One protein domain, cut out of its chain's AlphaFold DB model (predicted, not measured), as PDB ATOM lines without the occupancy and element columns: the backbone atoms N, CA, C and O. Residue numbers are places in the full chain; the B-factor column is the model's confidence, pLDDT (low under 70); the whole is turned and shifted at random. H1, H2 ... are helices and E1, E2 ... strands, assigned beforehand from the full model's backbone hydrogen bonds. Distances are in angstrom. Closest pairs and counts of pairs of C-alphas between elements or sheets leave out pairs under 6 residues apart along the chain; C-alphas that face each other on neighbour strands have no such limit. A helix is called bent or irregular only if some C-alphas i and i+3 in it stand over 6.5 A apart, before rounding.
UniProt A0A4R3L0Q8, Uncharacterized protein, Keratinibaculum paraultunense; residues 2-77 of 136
ATOM      1  N   ASP A   2      82.292-103.247 -18.192       78.56
ATOM      2  CA  ASP A   2      83.573-103.948 -18.135       78.56
ATOM      3  C   ASP A   2      84.743-102.977 -18.008       78.56
ATOM      4  O   ASP A   2      84.757-101.884 -18.595       78.56
ATOM      5  N   TYR A   3      85.737-103.390 -17.224       81.38
ATOM      6  CA  TYR A   3      86.963-102.631 -17.031       81.38
ATOM      7  C   TYR A   3      87.725-102.491 -18.349       81.38
ATOM      8  O   TYR A   3      87.846-103.451 -19.110       81.38
ATOM      9  N   PHE A   4      88.290-101.304 -18.585       79.81
ATOM     10  CA  PHE A   4      89.060-101.018 -19.799       79.81
ATOM     11  C   PHE A   4      90.176-102.029 -20.042       79.81
ATOM     12  O   PHE A   4      90.296-102.527 -21.152       79.81
ATOM     13  N   TYR A   5      90.936-102.391 -19.006       80.81
ATOM     14  CA  TYR A   5      92.039-103.343 -19.146       80.81
ATOM     15  C   TYR A   5      91.566-104.741 -19.586       80.81
ATOM     16  O   TYR A   5      92.288-105.430 -20.293       80.81
ATOM     17  N   LYS A   6      90.335-105.151 -19.234       83.88
ATOM     18  CA  LYS A   6      89.747-106.413 -19.717       83.88
ATOM     19  C   LYS A   6      89.323-106.309 -21.178       83.88
ATOM     20  O   LYS A   6      89.527-107.238 -21.947       83.88
ATOM     21  N   MET A   7      88.745-105.171 -21.562       82.69
ATOM     22  CA  MET A   7      88.353-104.916 -22.949       82.69
ATOM     23  C   MET A   7      89.565-104.747 -23.867       82.69
ATOM     24  O   MET A   7      89.499-105.142 -25.024       82.69
ATOM     25  N   TYR A   8      90.673-104.206 -23.355       80.44
ATOM     26  CA  TYR A   8      91.883-103.911 -24.120       80.44
ATOM     27  C   TYR A   8      92.406-105.129 -24.894       80.44
ATOM     28  O   TYR A   8      92.733-105.010 -26.071       80.44
ATOM     29  N   TYR A   9      92.410-106.310 -24.266       79.31
ATOM     30  CA  TYR A   9      92.838-107.559 -24.906       79.31
ATOM     31  C   TYR A   9      91.826-108.115 -25.920       79.31
ATOM     32  O   TYR A   9      92.209-108.848 -26.827       79.31
ATOM     33  N   ASN A  10      90.549-107.751 -25.792       82.88
ATOM     34  CA  ASN A  10      89.474-108.237 -26.659       82.88
ATOM     35  C   ASN A  10      89.231-107.321 -27.870       82.88
ATOM     36  O   ASN A  10      88.741-107.783 -28.901       82.88
ATOM     37  N   ILE A  11      89.574-106.033 -27.769       82.50
ATOM     38  CA  ILE A  11      89.447-105.064 -28.862       82.50
ATOM     39  C   ILE A  11      90.705-105.122 -29.730       82.50
ATOM     40  O   ILE A  11      91.804-104.796 -29.272       82.50
ATOM     41  N   LYS A  12      90.535-105.524 -30.993       78.56
ATOM     42  CA  LYS A  12      91.650-105.767 -31.918       78.56
ATOM     43  C   LYS A  12      92.191-104.496 -32.580       78.56
ATOM     44  O   LYS A  12      93.399-104.406 -32.759       78.56
ATOM     45  N   SER A  13      91.333-103.531 -32.923       87.19
ATOM     46  CA  SER A  13      91.759-102.279 -33.563       87.19
ATOM     47  C   SER A  13      92.091-101.188 -32.536       87.19
ATOM     48  O   SER A  13      91.428-101.045 -31.508       87.19
ATOM     49  N   ILE A  14      93.117-100.392 -32.842       83.69
ATOM     50  CA  ILE A  14      93.460 -99.160 -32.123       83.69
ATOM     51  C   ILE A  14      92.354 -98.107 -32.280       83.69
ATOM     52  O   ILE A  14      92.015 -97.446 -31.300       83.69
ATOM     53  N   GLU A  15      91.730 -97.998 -33.458       86.94
ATOM     54  CA  GLU A  15      90.643 -97.041 -33.695       86.94
ATOM     55  C   GLU A  15      89.439 -97.307 -32.779       86.94
ATOM     56  O   GLU A  15      88.862 -96.378 -32.208       86.94
ATOM     57  N   ASP A  16      89.089 -98.580 -32.581       87.38
ATOM     58  CA  ASP A  16      87.986 -98.978 -31.701       87.38
ATOM     59  C   ASP A  16      88.280 -98.651 -30.229       87.38
ATOM     60  O   ASP A  16      87.386 -98.242 -29.481       87.38
ATOM     61  N   ARG A  17      89.542 -98.791 -29.801       86.25
ATOM     62  CA  ARG A  17      89.970 -98.426 -28.440       86.25
ATOM     63  C   ARG A  17      89.840 -96.925 -28.218       86.25
ATOM     64  O   ARG A  17      89.263 -96.515 -27.212       86.25
ATOM     65  N   ASP A  18      90.313 -96.129 -29.175       86.88
ATOM     66  CA  ASP A  18      90.214 -94.670 -29.138       86.88
ATOM     67  C   ASP A  18      88.755 -94.207 -29.125       86.88
ATOM     68  O   ASP A  18      88.402 -93.274 -28.400       86.88
ATOM     69  N   LYS A  19      87.885 -94.874 -29.890       90.31
ATOM     70  CA  LYS A  19      86.449 -94.591 -29.899       90.31
ATOM     71  C   LYS A  19      85.824 -94.828 -28.524       90.31
ATOM     72  O   LYS A  19      85.187 -93.925 -27.990       90.31
ATOM     73  N   ILE A  20      86.058 -95.990 -27.913       89.50
ATOM     74  CA  ILE A  20      85.506 -96.324 -26.588       89.50
ATOM     75  C   ILE A  20      86.073 -95.398 -25.501       89.50
ATOM     76  O   ILE A  20      85.338 -94.982 -24.602       89.50
ATOM     77  N   ALA A  21      87.362 -95.049 -25.580       88.94
ATOM     78  CA  ALA A  21      87.992 -94.062 -24.704       88.94
ATOM     79  C   ALA A  21      87.292 -92.701 -24.791       88.94
ATOM     80  O   ALA A  21      86.878 -92.164 -23.765       88.94
ATOM     81  N   LYS A  22      87.080 -92.189 -26.009       91.44
ATOM     82  CA  LYS A  22      86.374 -90.922 -26.248       91.44
ATOM     83  C   LYS A  22      84.921 -90.966 -25.794       91.44
ATOM     84  O   LYS A  22      84.455 -90.008 -25.186       91.44
ATOM     85  N   GLU A  23      84.201 -92.048 -26.070       92.81
ATOM     86  CA  GLU A  23      82.815 -92.204 -25.622       92.81
ATOM     87  C   GLU A  23      82.736 -92.126 -24.098       92.81
ATOM     88  O   GLU A  23      82.000 -91.306 -23.560       92.81
ATOM     89  N   ARG A  24      83.561 -92.906 -23.395       91.81
ATOM     90  CA  ARG A  24      83.591 -92.926 -21.929       91.81
ATOM     91  C   ARG A  24      84.066 -91.606 -21.329       91.81
ATOM     92  O   ARG A  24      83.502 -91.170 -20.334       91.81
ATOM     93  N   TYR A  25      85.026 -90.923 -21.939       93.38
ATOM     94  CA  TYR A  25      85.435 -89.585 -21.505       93.38
ATOM     95  C   TYR A  25      84.292 -88.549 -21.599       93.38
ATOM     96  O   TYR A  25      84.244 -87.590 -20.828       93.38
ATOM     97  N   ASN A  26      83.339 -88.764 -22.512       94.19
ATOM     98  CA  ASN A  26      82.203 -87.873 -22.756       94.19
ATOM     99  C   ASN A  26      80.874 -88.358 -22.149       94.19
ATOM    100  O   ASN A  26      79.834 -87.759 -22.417       94.19
ATOM    101  N   TYR A  27      80.866 -89.422 -21.340       93.81
ATOM    102  CA  TYR A  27      79.651 -89.823 -20.629       93.81
ATOM    103  C   TYR A  27      79.188 -88.726 -19.669       93.81
ATOM    104  O   TYR A  27      79.993 -88.077 -19.009       93.81
ATOM    105  N   HIS A  28      77.869 -88.573 -19.532       92.69
ATOM    106  CA  HIS A  28      77.277 -87.574 -18.636       92.69
ATOM    107  C   HIS A  28      77.693 -87.737 -17.171       92.69
ATOM    108  O   HIS A  28      77.738 -86.758 -16.437       92.69
ATOM    109  N   SER A  29      77.980 -88.966 -16.739       93.19
ATOM    110  CA  SER A  29      78.424 -89.253 -15.376       93.19
ATOM    111  C   SER A  29      79.936 -89.138 -15.185       93.19
ATOM    112  O   SER A  29      80.400 -89.286 -14.059       93.19
ATOM    113  N   THR A  30      80.713 -88.913 -16.247       95.38
ATOM    114  CA  THR A  30      82.173 -88.882 -16.162       95.38
ATOM    115  C   THR A  30      82.652 -87.728 -15.305       95.38
ATOM    116  O   THR A  30      82.290 -86.575 -15.523       95.38
ATOM    117  N   ILE A  31      83.533 -88.055 -14.363       95.75
ATOM    118  CA  ILE A  31      84.256 -87.079 -13.564       95.75
ATOM    119  C   ILE A  31      85.663 -86.962 -14.136       95.75
ATOM    120  O   ILE A  31      86.422 -87.934 -14.175       95.75
ATOM    121  N   ARG A  32      85.987 -85.756 -14.594       95.12
ATOM    122  CA  ARG A  32      87.320 -85.363 -15.045       95.12
ATOM    123  C   ARG A  32      88.084 -84.825 -13.849       95.12
ATOM    124  O   ARG A  32      87.535 -84.035 -13.083       95.12
ATOM    125  N   THR A  33      89.304 -85.300 -13.641       94.31
ATOM    126  CA  THR A  33      90.048 -84.980 -12.415       94.31
ATOM    127  C   THR A  33      90.838 -83.678 -12.525       94.31
ATOM    128  O   THR A  33      91.314 -83.194 -11.502       94.31
ATOM    129  N   GLY A  34      91.015 -83.131 -13.737       94.69
ATOM    130  CA  GLY A  34      91.938 -82.025 -14.006       94.69
ATOM    131  C   GLY A  34      93.418 -82.421 -13.945       94.69
ATOM    132  O   GLY A  34      94.282 -81.563 -14.086       94.69
ATOM    133  N   LEU A  35      93.726 -83.704 -13.717       94.75
ATOM    134  CA  LEU A  35      95.093 -84.218 -13.724       94.75
ATOM    135  C   LEU A  35      95.433 -84.738 -15.114       94.75
ATOM    136  O   LEU A  35      94.701 -85.552 -15.677       94.75
ATOM    137  N   GLU A  36      96.574 -84.319 -15.637       94.38
ATOM    138  CA  GLU A  36      97.056 -84.723 -16.950       94.38
ATOM    139  C   GLU A  36      98.218 -85.711 -16.837       94.38
ATOM    140  O   GLU A  36      99.091 -85.581 -15.978       94.38
ATOM    141  N   ILE A  37      98.242 -86.699 -17.728       92.31
ATOM    142  CA  ILE A  37      99.338 -87.654 -17.866       92.31
ATOM    143  C   ILE A  37      99.895 -87.618 -19.285       92.31
ATOM    144  O   ILE A  37      99.152 -87.577 -20.266       92.31
ATOM    145  N   LYS A  38     101.221 -87.681 -19.397       92.38
ATOM    146  CA  LYS A  38     101.924 -87.853 -20.669       92.38
ATOM    147  C   LYS A  38     102.668 -89.189 -20.638       92.38
ATOM    148  O   LYS A  38     103.606 -89.322 -19.851       92.38
ATOM    149  N   PRO A  39     102.253 -90.192 -21.431       86.81
ATOM    150  CA  PRO A  39     102.977 -91.452 -21.504       86.81
ATOM    151  C   PRO A  39     104.404 -91.238 -22.020       86.81
ATOM    152  O   PRO A  39     104.655 -90.369 -22.856       86.81
ATOM    153  N   ILE A  40     105.332 -92.056 -21.521       88.06
ATOM    154  CA  ILE A  40     106.722 -92.074 -21.986       88.06
ATOM    155  C   ILE A  40     106.727 -92.377 -23.491       88.06
ATOM    156  O   ILE A  40     105.969 -93.230 -23.956       88.06
ATOM    157  N   ASP A  41     107.546 -91.639 -24.241       86.88
ATOM    158  CA  ASP A  41     107.690 -91.745 -25.699       86.88
ATOM    159  C   ASP A  41     106.394 -91.516 -26.503       86.88
ATOM    160  O   ASP A  41     106.258 -91.983 -27.634       86.88
ATOM    161  N   GLN A  42     105.427 -90.779 -25.941       83.88
ATOM    162  CA  GLN A  42     104.227 -90.348 -26.660       83.88
ATOM    163  C   GLN A  42     104.048 -88.832 -26.578       83.88
ATOM    164  O   GLN A  42     104.175 -88.220 -25.519       83.88
ATOM    165  N   ASP A  43     103.686 -88.218 -27.703       85.50
ATOM    166  CA  ASP A  43     103.484 -86.766 -27.782       85.50
ATOM    167  C   ASP A  43     102.155 -86.304 -27.181       85.50
ATOM    168  O   ASP A  43     101.992 -85.127 -26.857       85.50
ATOM    169  N   LYS A  44     101.194 -87.221 -27.024       87.44
ATOM    170  CA  LYS A  44      99.846 -86.903 -26.556       87.44
ATOM    171  C   LYS A  44      99.767 -86.904 -25.035       87.44
ATOM    172  O   LYS A  44     100.152 -87.869 -24.379       87.44
ATOM    173  N   THR A  45      99.171 -85.844 -24.510       90.31
ATOM    174  CA  THR A  45      98.732 -85.750 -23.120       90.31
ATOM    175  C   THR A  45      97.279 -86.209 -23.008       90.31
ATOM    176  O   THR A  45      96.468 -85.953 -23.903       90.31
ATOM    177  N   PHE A  46      96.946 -86.883 -21.912       90.50
ATOM    178  CA  PHE A  46      95.599 -87.357 -21.619       90.50
ATOM    179  C   PHE A  46      95.160 -86.864 -20.245       90.50
ATOM    180  O   PHE A  46      95.890 -87.013 -19.267       90.50
ATOM    181  N   GLU A  47      93.950 -86.324 -20.159       93.62
ATOM    182  CA  GLU A  47      93.333 -86.005 -18.875       93.62
ATOM    183  C   GLU A  47      92.794 -87.284 -18.222       93.62
ATOM    184  O   GLU A  47      92.091 -88.087 -18.850       93.62
ATOM    185  N   LEU A  48      93.116 -87.476 -16.945       93.56
ATOM    186  CA  LEU A  48      92.592 -88.564 -16.141       93.56
ATOM    187  C   LEU A  48      91.101 -88.343 -15.858       93.56
ATOM    188  O   LEU A  48      90.634 -87.256 -15.517       93.56
ATOM    189  N   PHE A  49      90.338 -89.423 -15.972       94.25
ATOM    190  CA  PHE A  49      88.912 -89.421 -15.692       94.25
ATOM    191  C   PHE A  49      88.486 -90.755 -15.096       94.25
ATOM    192  O   PHE A  49      89.139 -91.787 -15.282       94.25
ATOM    193  N   TYR A  50      87.348 -90.752 -14.418       92.94
ATOM    194  CA  TYR A  50      86.686 -91.979 -14.008       92.94
ATOM    195  C   TYR A  50      85.173 -91.848 -14.148       92.94
ATOM    196  O   TYR A  50      84.613 -90.753 -14.195       92.94
ATOM    197  N   ILE A  51      84.506 -92.997 -14.221       93.31
ATOM    198  CA  ILE A  51      83.051 -93.069 -14.319       93.31
ATOM    199  C   ILE A  51      82.535 -93.675 -13.013       93.31
ATOM    200  O   ILE A  51      82.750 -94.871 -12.778       93.31
ATOM    201  N   PRO A  52      81.872 -92.893 -12.145       92.56
ATOM    202  CA  PRO A  52      81.211 -93.435 -10.978       92.56
ATOM    203  C   PRO A  52      80.102 -94.381 -11.439       92.56
ATOM    204  O   PRO A  52      79.255 -94.050 -12.268       92.56
ATOM    205  N   THR A  53      80.124 -95.591 -10.899       91.75
ATOM    206  CA  THR A  53      79.064 -96.579 -11.104       91.75
ATOM    207  C   THR A  53      78.277 -96.743  -9.814       91.75
ATOM    208  O   THR A  53      78.789 -96.446  -8.735       91.75
ATOM    209  N   ASN A  54      77.078 -97.325  -9.882       94.19
ATOM    210  CA  ASN A  54      76.331 -97.691  -8.672       94.19
ATOM    211  C   ASN A  54      77.166 -98.585  -7.738       94.19
ATOM    212  O   ASN A  54      77.103 -98.445  -6.523       94.19
ATOM    213  N   LYS A  55      78.019 -99.458  -8.296       93.62
ATOM    214  CA  LYS A  55      78.962-100.257  -7.504       93.62
ATOM    215  C   LYS A  55      79.990 -99.376  -6.787       93.62
ATOM    216  O   LYS A  55      80.253 -99.613  -5.616       93.62
ATOM    217  N   THR A  56      80.546 -98.372  -7.467       93.69
ATOM    218  CA  THR A  56      81.473 -97.396  -6.871       93.69
ATOM    219  C   THR A  56      80.808 -96.649  -5.717       93.69
ATOM    220  O   THR A  56      81.364 -96.599  -4.629       93.69
ATOM    221  N   ILE A  57      79.591 -96.142  -5.930       95.31
ATOM    222  CA  ILE A  57      78.829 -95.391  -4.921       95.31
ATOM    223  C   ILE A  57      78.535 -96.271  -3.699       95.31
ATOM    224  O   ILE A  57      78.787 -95.863  -2.569       95.31
ATOM    225  N   ASN A  58      78.099 -97.515  -3.915       97.56
ATOM    226  CA  ASN A  58      77.847 -98.462  -2.829       97.56
ATOM    227  C   ASN A  58      79.119 -98.806  -2.038       97.56
ATOM    228  O   ASN A  58      79.051 -99.017  -0.829       97.56
ATOM    229  N   LEU A  59      80.276 -98.896  -2.701       97.44
ATOM    230  CA  LEU A  59      81.554 -99.122  -2.020       97.44
ATOM    231  C   LEU A  59      81.956 -97.913  -1.176       97.44
ATOM    232  O   LEU A  59      82.340 -98.107  -0.029       97.44
ATOM    233  N   ILE A  60      81.807 -96.694  -1.703       96.81
ATOM    234  CA  ILE A  60      82.064 -95.458  -0.949       96.81
ATOM    235  C   ILE A  60      81.193 -95.427   0.307       96.81
ATOM    236  O   ILE A  60      81.719 -95.280   1.403       96.81
ATOM    237  N   GLN A  61      79.885 -95.670   0.171       97.94
ATOM    238  CA  GLN A  61      78.968 -95.693   1.311       97.94
ATOM    239  C   GLN A  61      79.392 -96.712   2.380       97.94
ATOM    240  O   GLN A  61      79.350 -96.410   3.571       97.94
ATOM    241  N   LYS A  62      79.808 -97.916   1.967       98.31
ATOM    242  CA  LYS A  62      80.292 -98.947   2.896       98.31
ATOM    243  C   LYS A  62      81.571 -98.523   3.610       98.31
ATOM    244  O   LYS A  62      81.654 -98.696   4.817       98.31
ATOM    245  N   ILE A  63      82.535 -97.965   2.877       98.19
ATOM    246  CA  ILE A  63      83.786 -97.462   3.452       98.19
ATOM    247  C   ILE A  63      83.476 -96.382   4.488       98.19
ATOM    248  O   ILE A  63      83.946 -96.488   5.610       98.19
ATOM    249  N   THR A  64      82.619 -95.412   4.161       97.88
ATOM    250  CA  THR A  64      82.222 -94.346   5.095       97.88
ATOM    251  C   THR A  64      81.540 -94.890   6.353       97.88
ATOM    252  O   THR A  64      81.787 -94.392   7.447       97.88
ATOM    253  N   LEU A  65      80.695 -95.919   6.227       98.12
ATOM    254  CA  LEU A  65      80.064 -96.550   7.388       98.12
ATOM    255  C   LEU A  65      81.102 -97.240   8.286       98.12
ATOM    256  O   LEU A  65      81.084 -97.046   9.498       98.12
ATOM    257  N   TYR A  66      82.009 -98.019   7.693       97.94
ATOM    258  CA  TYR A  66      83.050 -98.716   8.449       97.94
ATOM    259  C   TYR A  66      84.067 -97.769   9.073       97.94
ATOM    260  O   TYR A  66      84.534 -98.044  10.173       97.94
ATOM    261  N   ASP A  67      84.381 -96.659   8.410       97.12
ATOM    262  CA  ASP A  67      85.261 -95.623   8.945       97.12
ATOM    263  C   ASP A  67      84.670 -95.013  10.221       97.12
ATOM    264  O   ASP A  67      85.333 -94.951  11.253       97.12
ATOM    265  N   LYS A  68      83.366 -94.708  10.206       97.62
ATOM    266  CA  LYS A  68      82.654 -94.245  11.399       97.62
ATOM    267  C   LYS A  68      82.668 -95.281  12.529       97.62
ATOM    268  O   LYS A  68      82.959 -94.940  13.672       97.62
ATOM    269  N   GLU A  69      82.373 -96.547  12.232       97.38
ATOM    270  CA  GLU A  69      82.424 -97.614  13.245       97.38
ATOM    271  C   GLU A  69      83.840 -97.808  13.816       97.38
ATOM    272  O   GLU A  69      84.007 -98.099  15.005       97.38
ATOM    273  N   LEU A  70      84.864 -97.673  12.971       95.25
ATOM    274  CA  LEU A  70      86.262 -97.751  13.372       95.25
ATOM    275  C   LEU A  70      86.624 -96.582  14.288       95.25
ATOM    276  O   LEU A  70      87.231 -96.809  15.333       95.25
ATOM    277  N   GLU A  71      86.223 -95.362  13.933       95.56
ATOM    278  CA  GLU A  71      86.453 -94.156  14.726       95.56
ATOM    279  C   GLU A  71      85.797 -94.263  16.109       95.56
ATOM    280  O   GLU A  71      86.444 -94.011  17.127       95.56
ATOM    281  N   GLU A  72      84.539 -94.706  16.174       96.56
ATOM    282  CA  GLU A  72      83.824 -94.918  17.436       96.56
ATOM    283  C   GLU A  72      84.568 -95.910  18.341       96.56
ATOM    284  O   GLU A  72      84.822 -95.621  19.514       96.56
ATOM    285  N   LYS A  73      84.996 -97.056  17.794       95.00
ATOM    286  CA  LYS A  73      85.766 -98.063  18.542       95.00
ATOM    287  C   LYS A  73      87.132 -97.542  18.963       95.00
ATOM    288  O   LYS A  73      87.536 -97.750  20.107       95.00
ATOM    289  N   PHE A  74      87.834 -96.856  18.064       94.06
ATOM    290  CA  PHE A  74      89.136 -96.268  18.344       94.06
ATOM    291  C   PHE A  74      89.027 -95.255  19.479       94.06
ATOM    292  O   PHE A  74      89.835 -95.289  20.403       94.06
ATOM    293  N   ASN A  75      87.993 -94.412  19.479       94.81
ATOM    294  CA  ASN A  75      87.807 -93.366  20.476       94.81
ATOM    295  C   ASN A  75      87.607 -93.897  21.901       94.81
ATOM    296  O   ASN A  75      88.084 -93.247  22.835       94.81
ATOM    297  N   ILE A  76      87.015 -95.086  22.058       96.62
ATOM    298  CA  ILE A  76      86.825 -95.772  23.350       96.62
ATOM    299  C   ILE A  76      88.150 -96.316  23.917       96.62
ATOM    300  O   ILE A  76      88.275 -96.515  25.127       96.62
ATOM    301  N   LEU A  77      89.161 -96.553  23.076       94.12
ATOM    302  CA  LEU A  77      90.423 -97.135  23.527       94.12
ATOM    303  C   LEU A  77      91.196 -96.191  24.472       94.12
ATOM    304  O   LEU A  77      91.289 -94.985  24.220       94.12
TER     305      LEU A  77
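This is residues 2 to 77 of the 136 residues of an uncharacterized protein of Keratinibaculum paraultunense (UniProt A0A4R3L0Q8). A small head with one long straight arm: the helix H3, residues 54 to 76, sticks out from the head and makes most of the length of the whole. The head holds a two-stranded antiparallel hairpin, E1 and E2, and two shorter helices, H1 and H2, side by side; the last residues of H2, 24 and 25, come near the hairpin, whose turn, residues 39 to 44, also sticks out. The printed part has 76 residues with three named helices and two named strands, in the order H1, H2, E1, E2, H3, and its class is mixed, helices and strands. It is extended, with a radius of gyration of the C-alphas of 18.2 A, and spans 56 by 24 by 24 A.

H1 is residues 4 to 10, beginning at C-alpha 4 at (89.060, -101.018, -19.799). H2 is residues 14 to 25 and measures 16.4 A from first to last C-alpha. Strand E1 is residues 31 to 37, 15.7 A long, beginning at C-alpha 31 at (84.256, -87.079, -13.564). Strand E2 is residues 46 to 50, 12.6 A long. H3 is residues 54 to 76, 33.8 A long, and ends at C-alpha 76 at (86.825, -95.772, 23.350).

H1 and H2 are close but not clearly touching, their closest C-alphas being those of Tyr 8 and Arg 17, 7.2 A apart. They run opposite ways at a shallow tilt of 25 degrees. The closest C-alphas of H2 and E2 are those of Tyr 25 and Phe 49, 6.8 A apart. E1 and E2 form a hairpin of antiparallel strands, with 146 degrees between their directions. Across it N 31 and O 50 are 2.9 A apart and N 48 and O 35 are 2.8 A apart, both within hydrogen-bond range. H3 is apart from H1, H2 and E1. Every O i to N i+4 pair is within hydrogen-bond range in H2 and H3; in H1 it is 1 of 3, beside 2 of 4 O i to N i+3 pairs. H1 is neither bent nor irregular, but only just: C-alphas 6 and 9 are 6.1 A apart.

The two C-alphas farthest apart are those of Ser 13 and Ile 76, 57.5 A. Residues 39 to 44 and 54 to 77 stand free, and the body without them has 46 residues and spans 30 by 26 by 15 A. The printed part has no cut. The links H1 to H2, H2 to E1 and E2 to H3 are tight, and the link E1 to E2 is short. The mean pLDDT of the printed part is 91.2, and no printed residue is under 70.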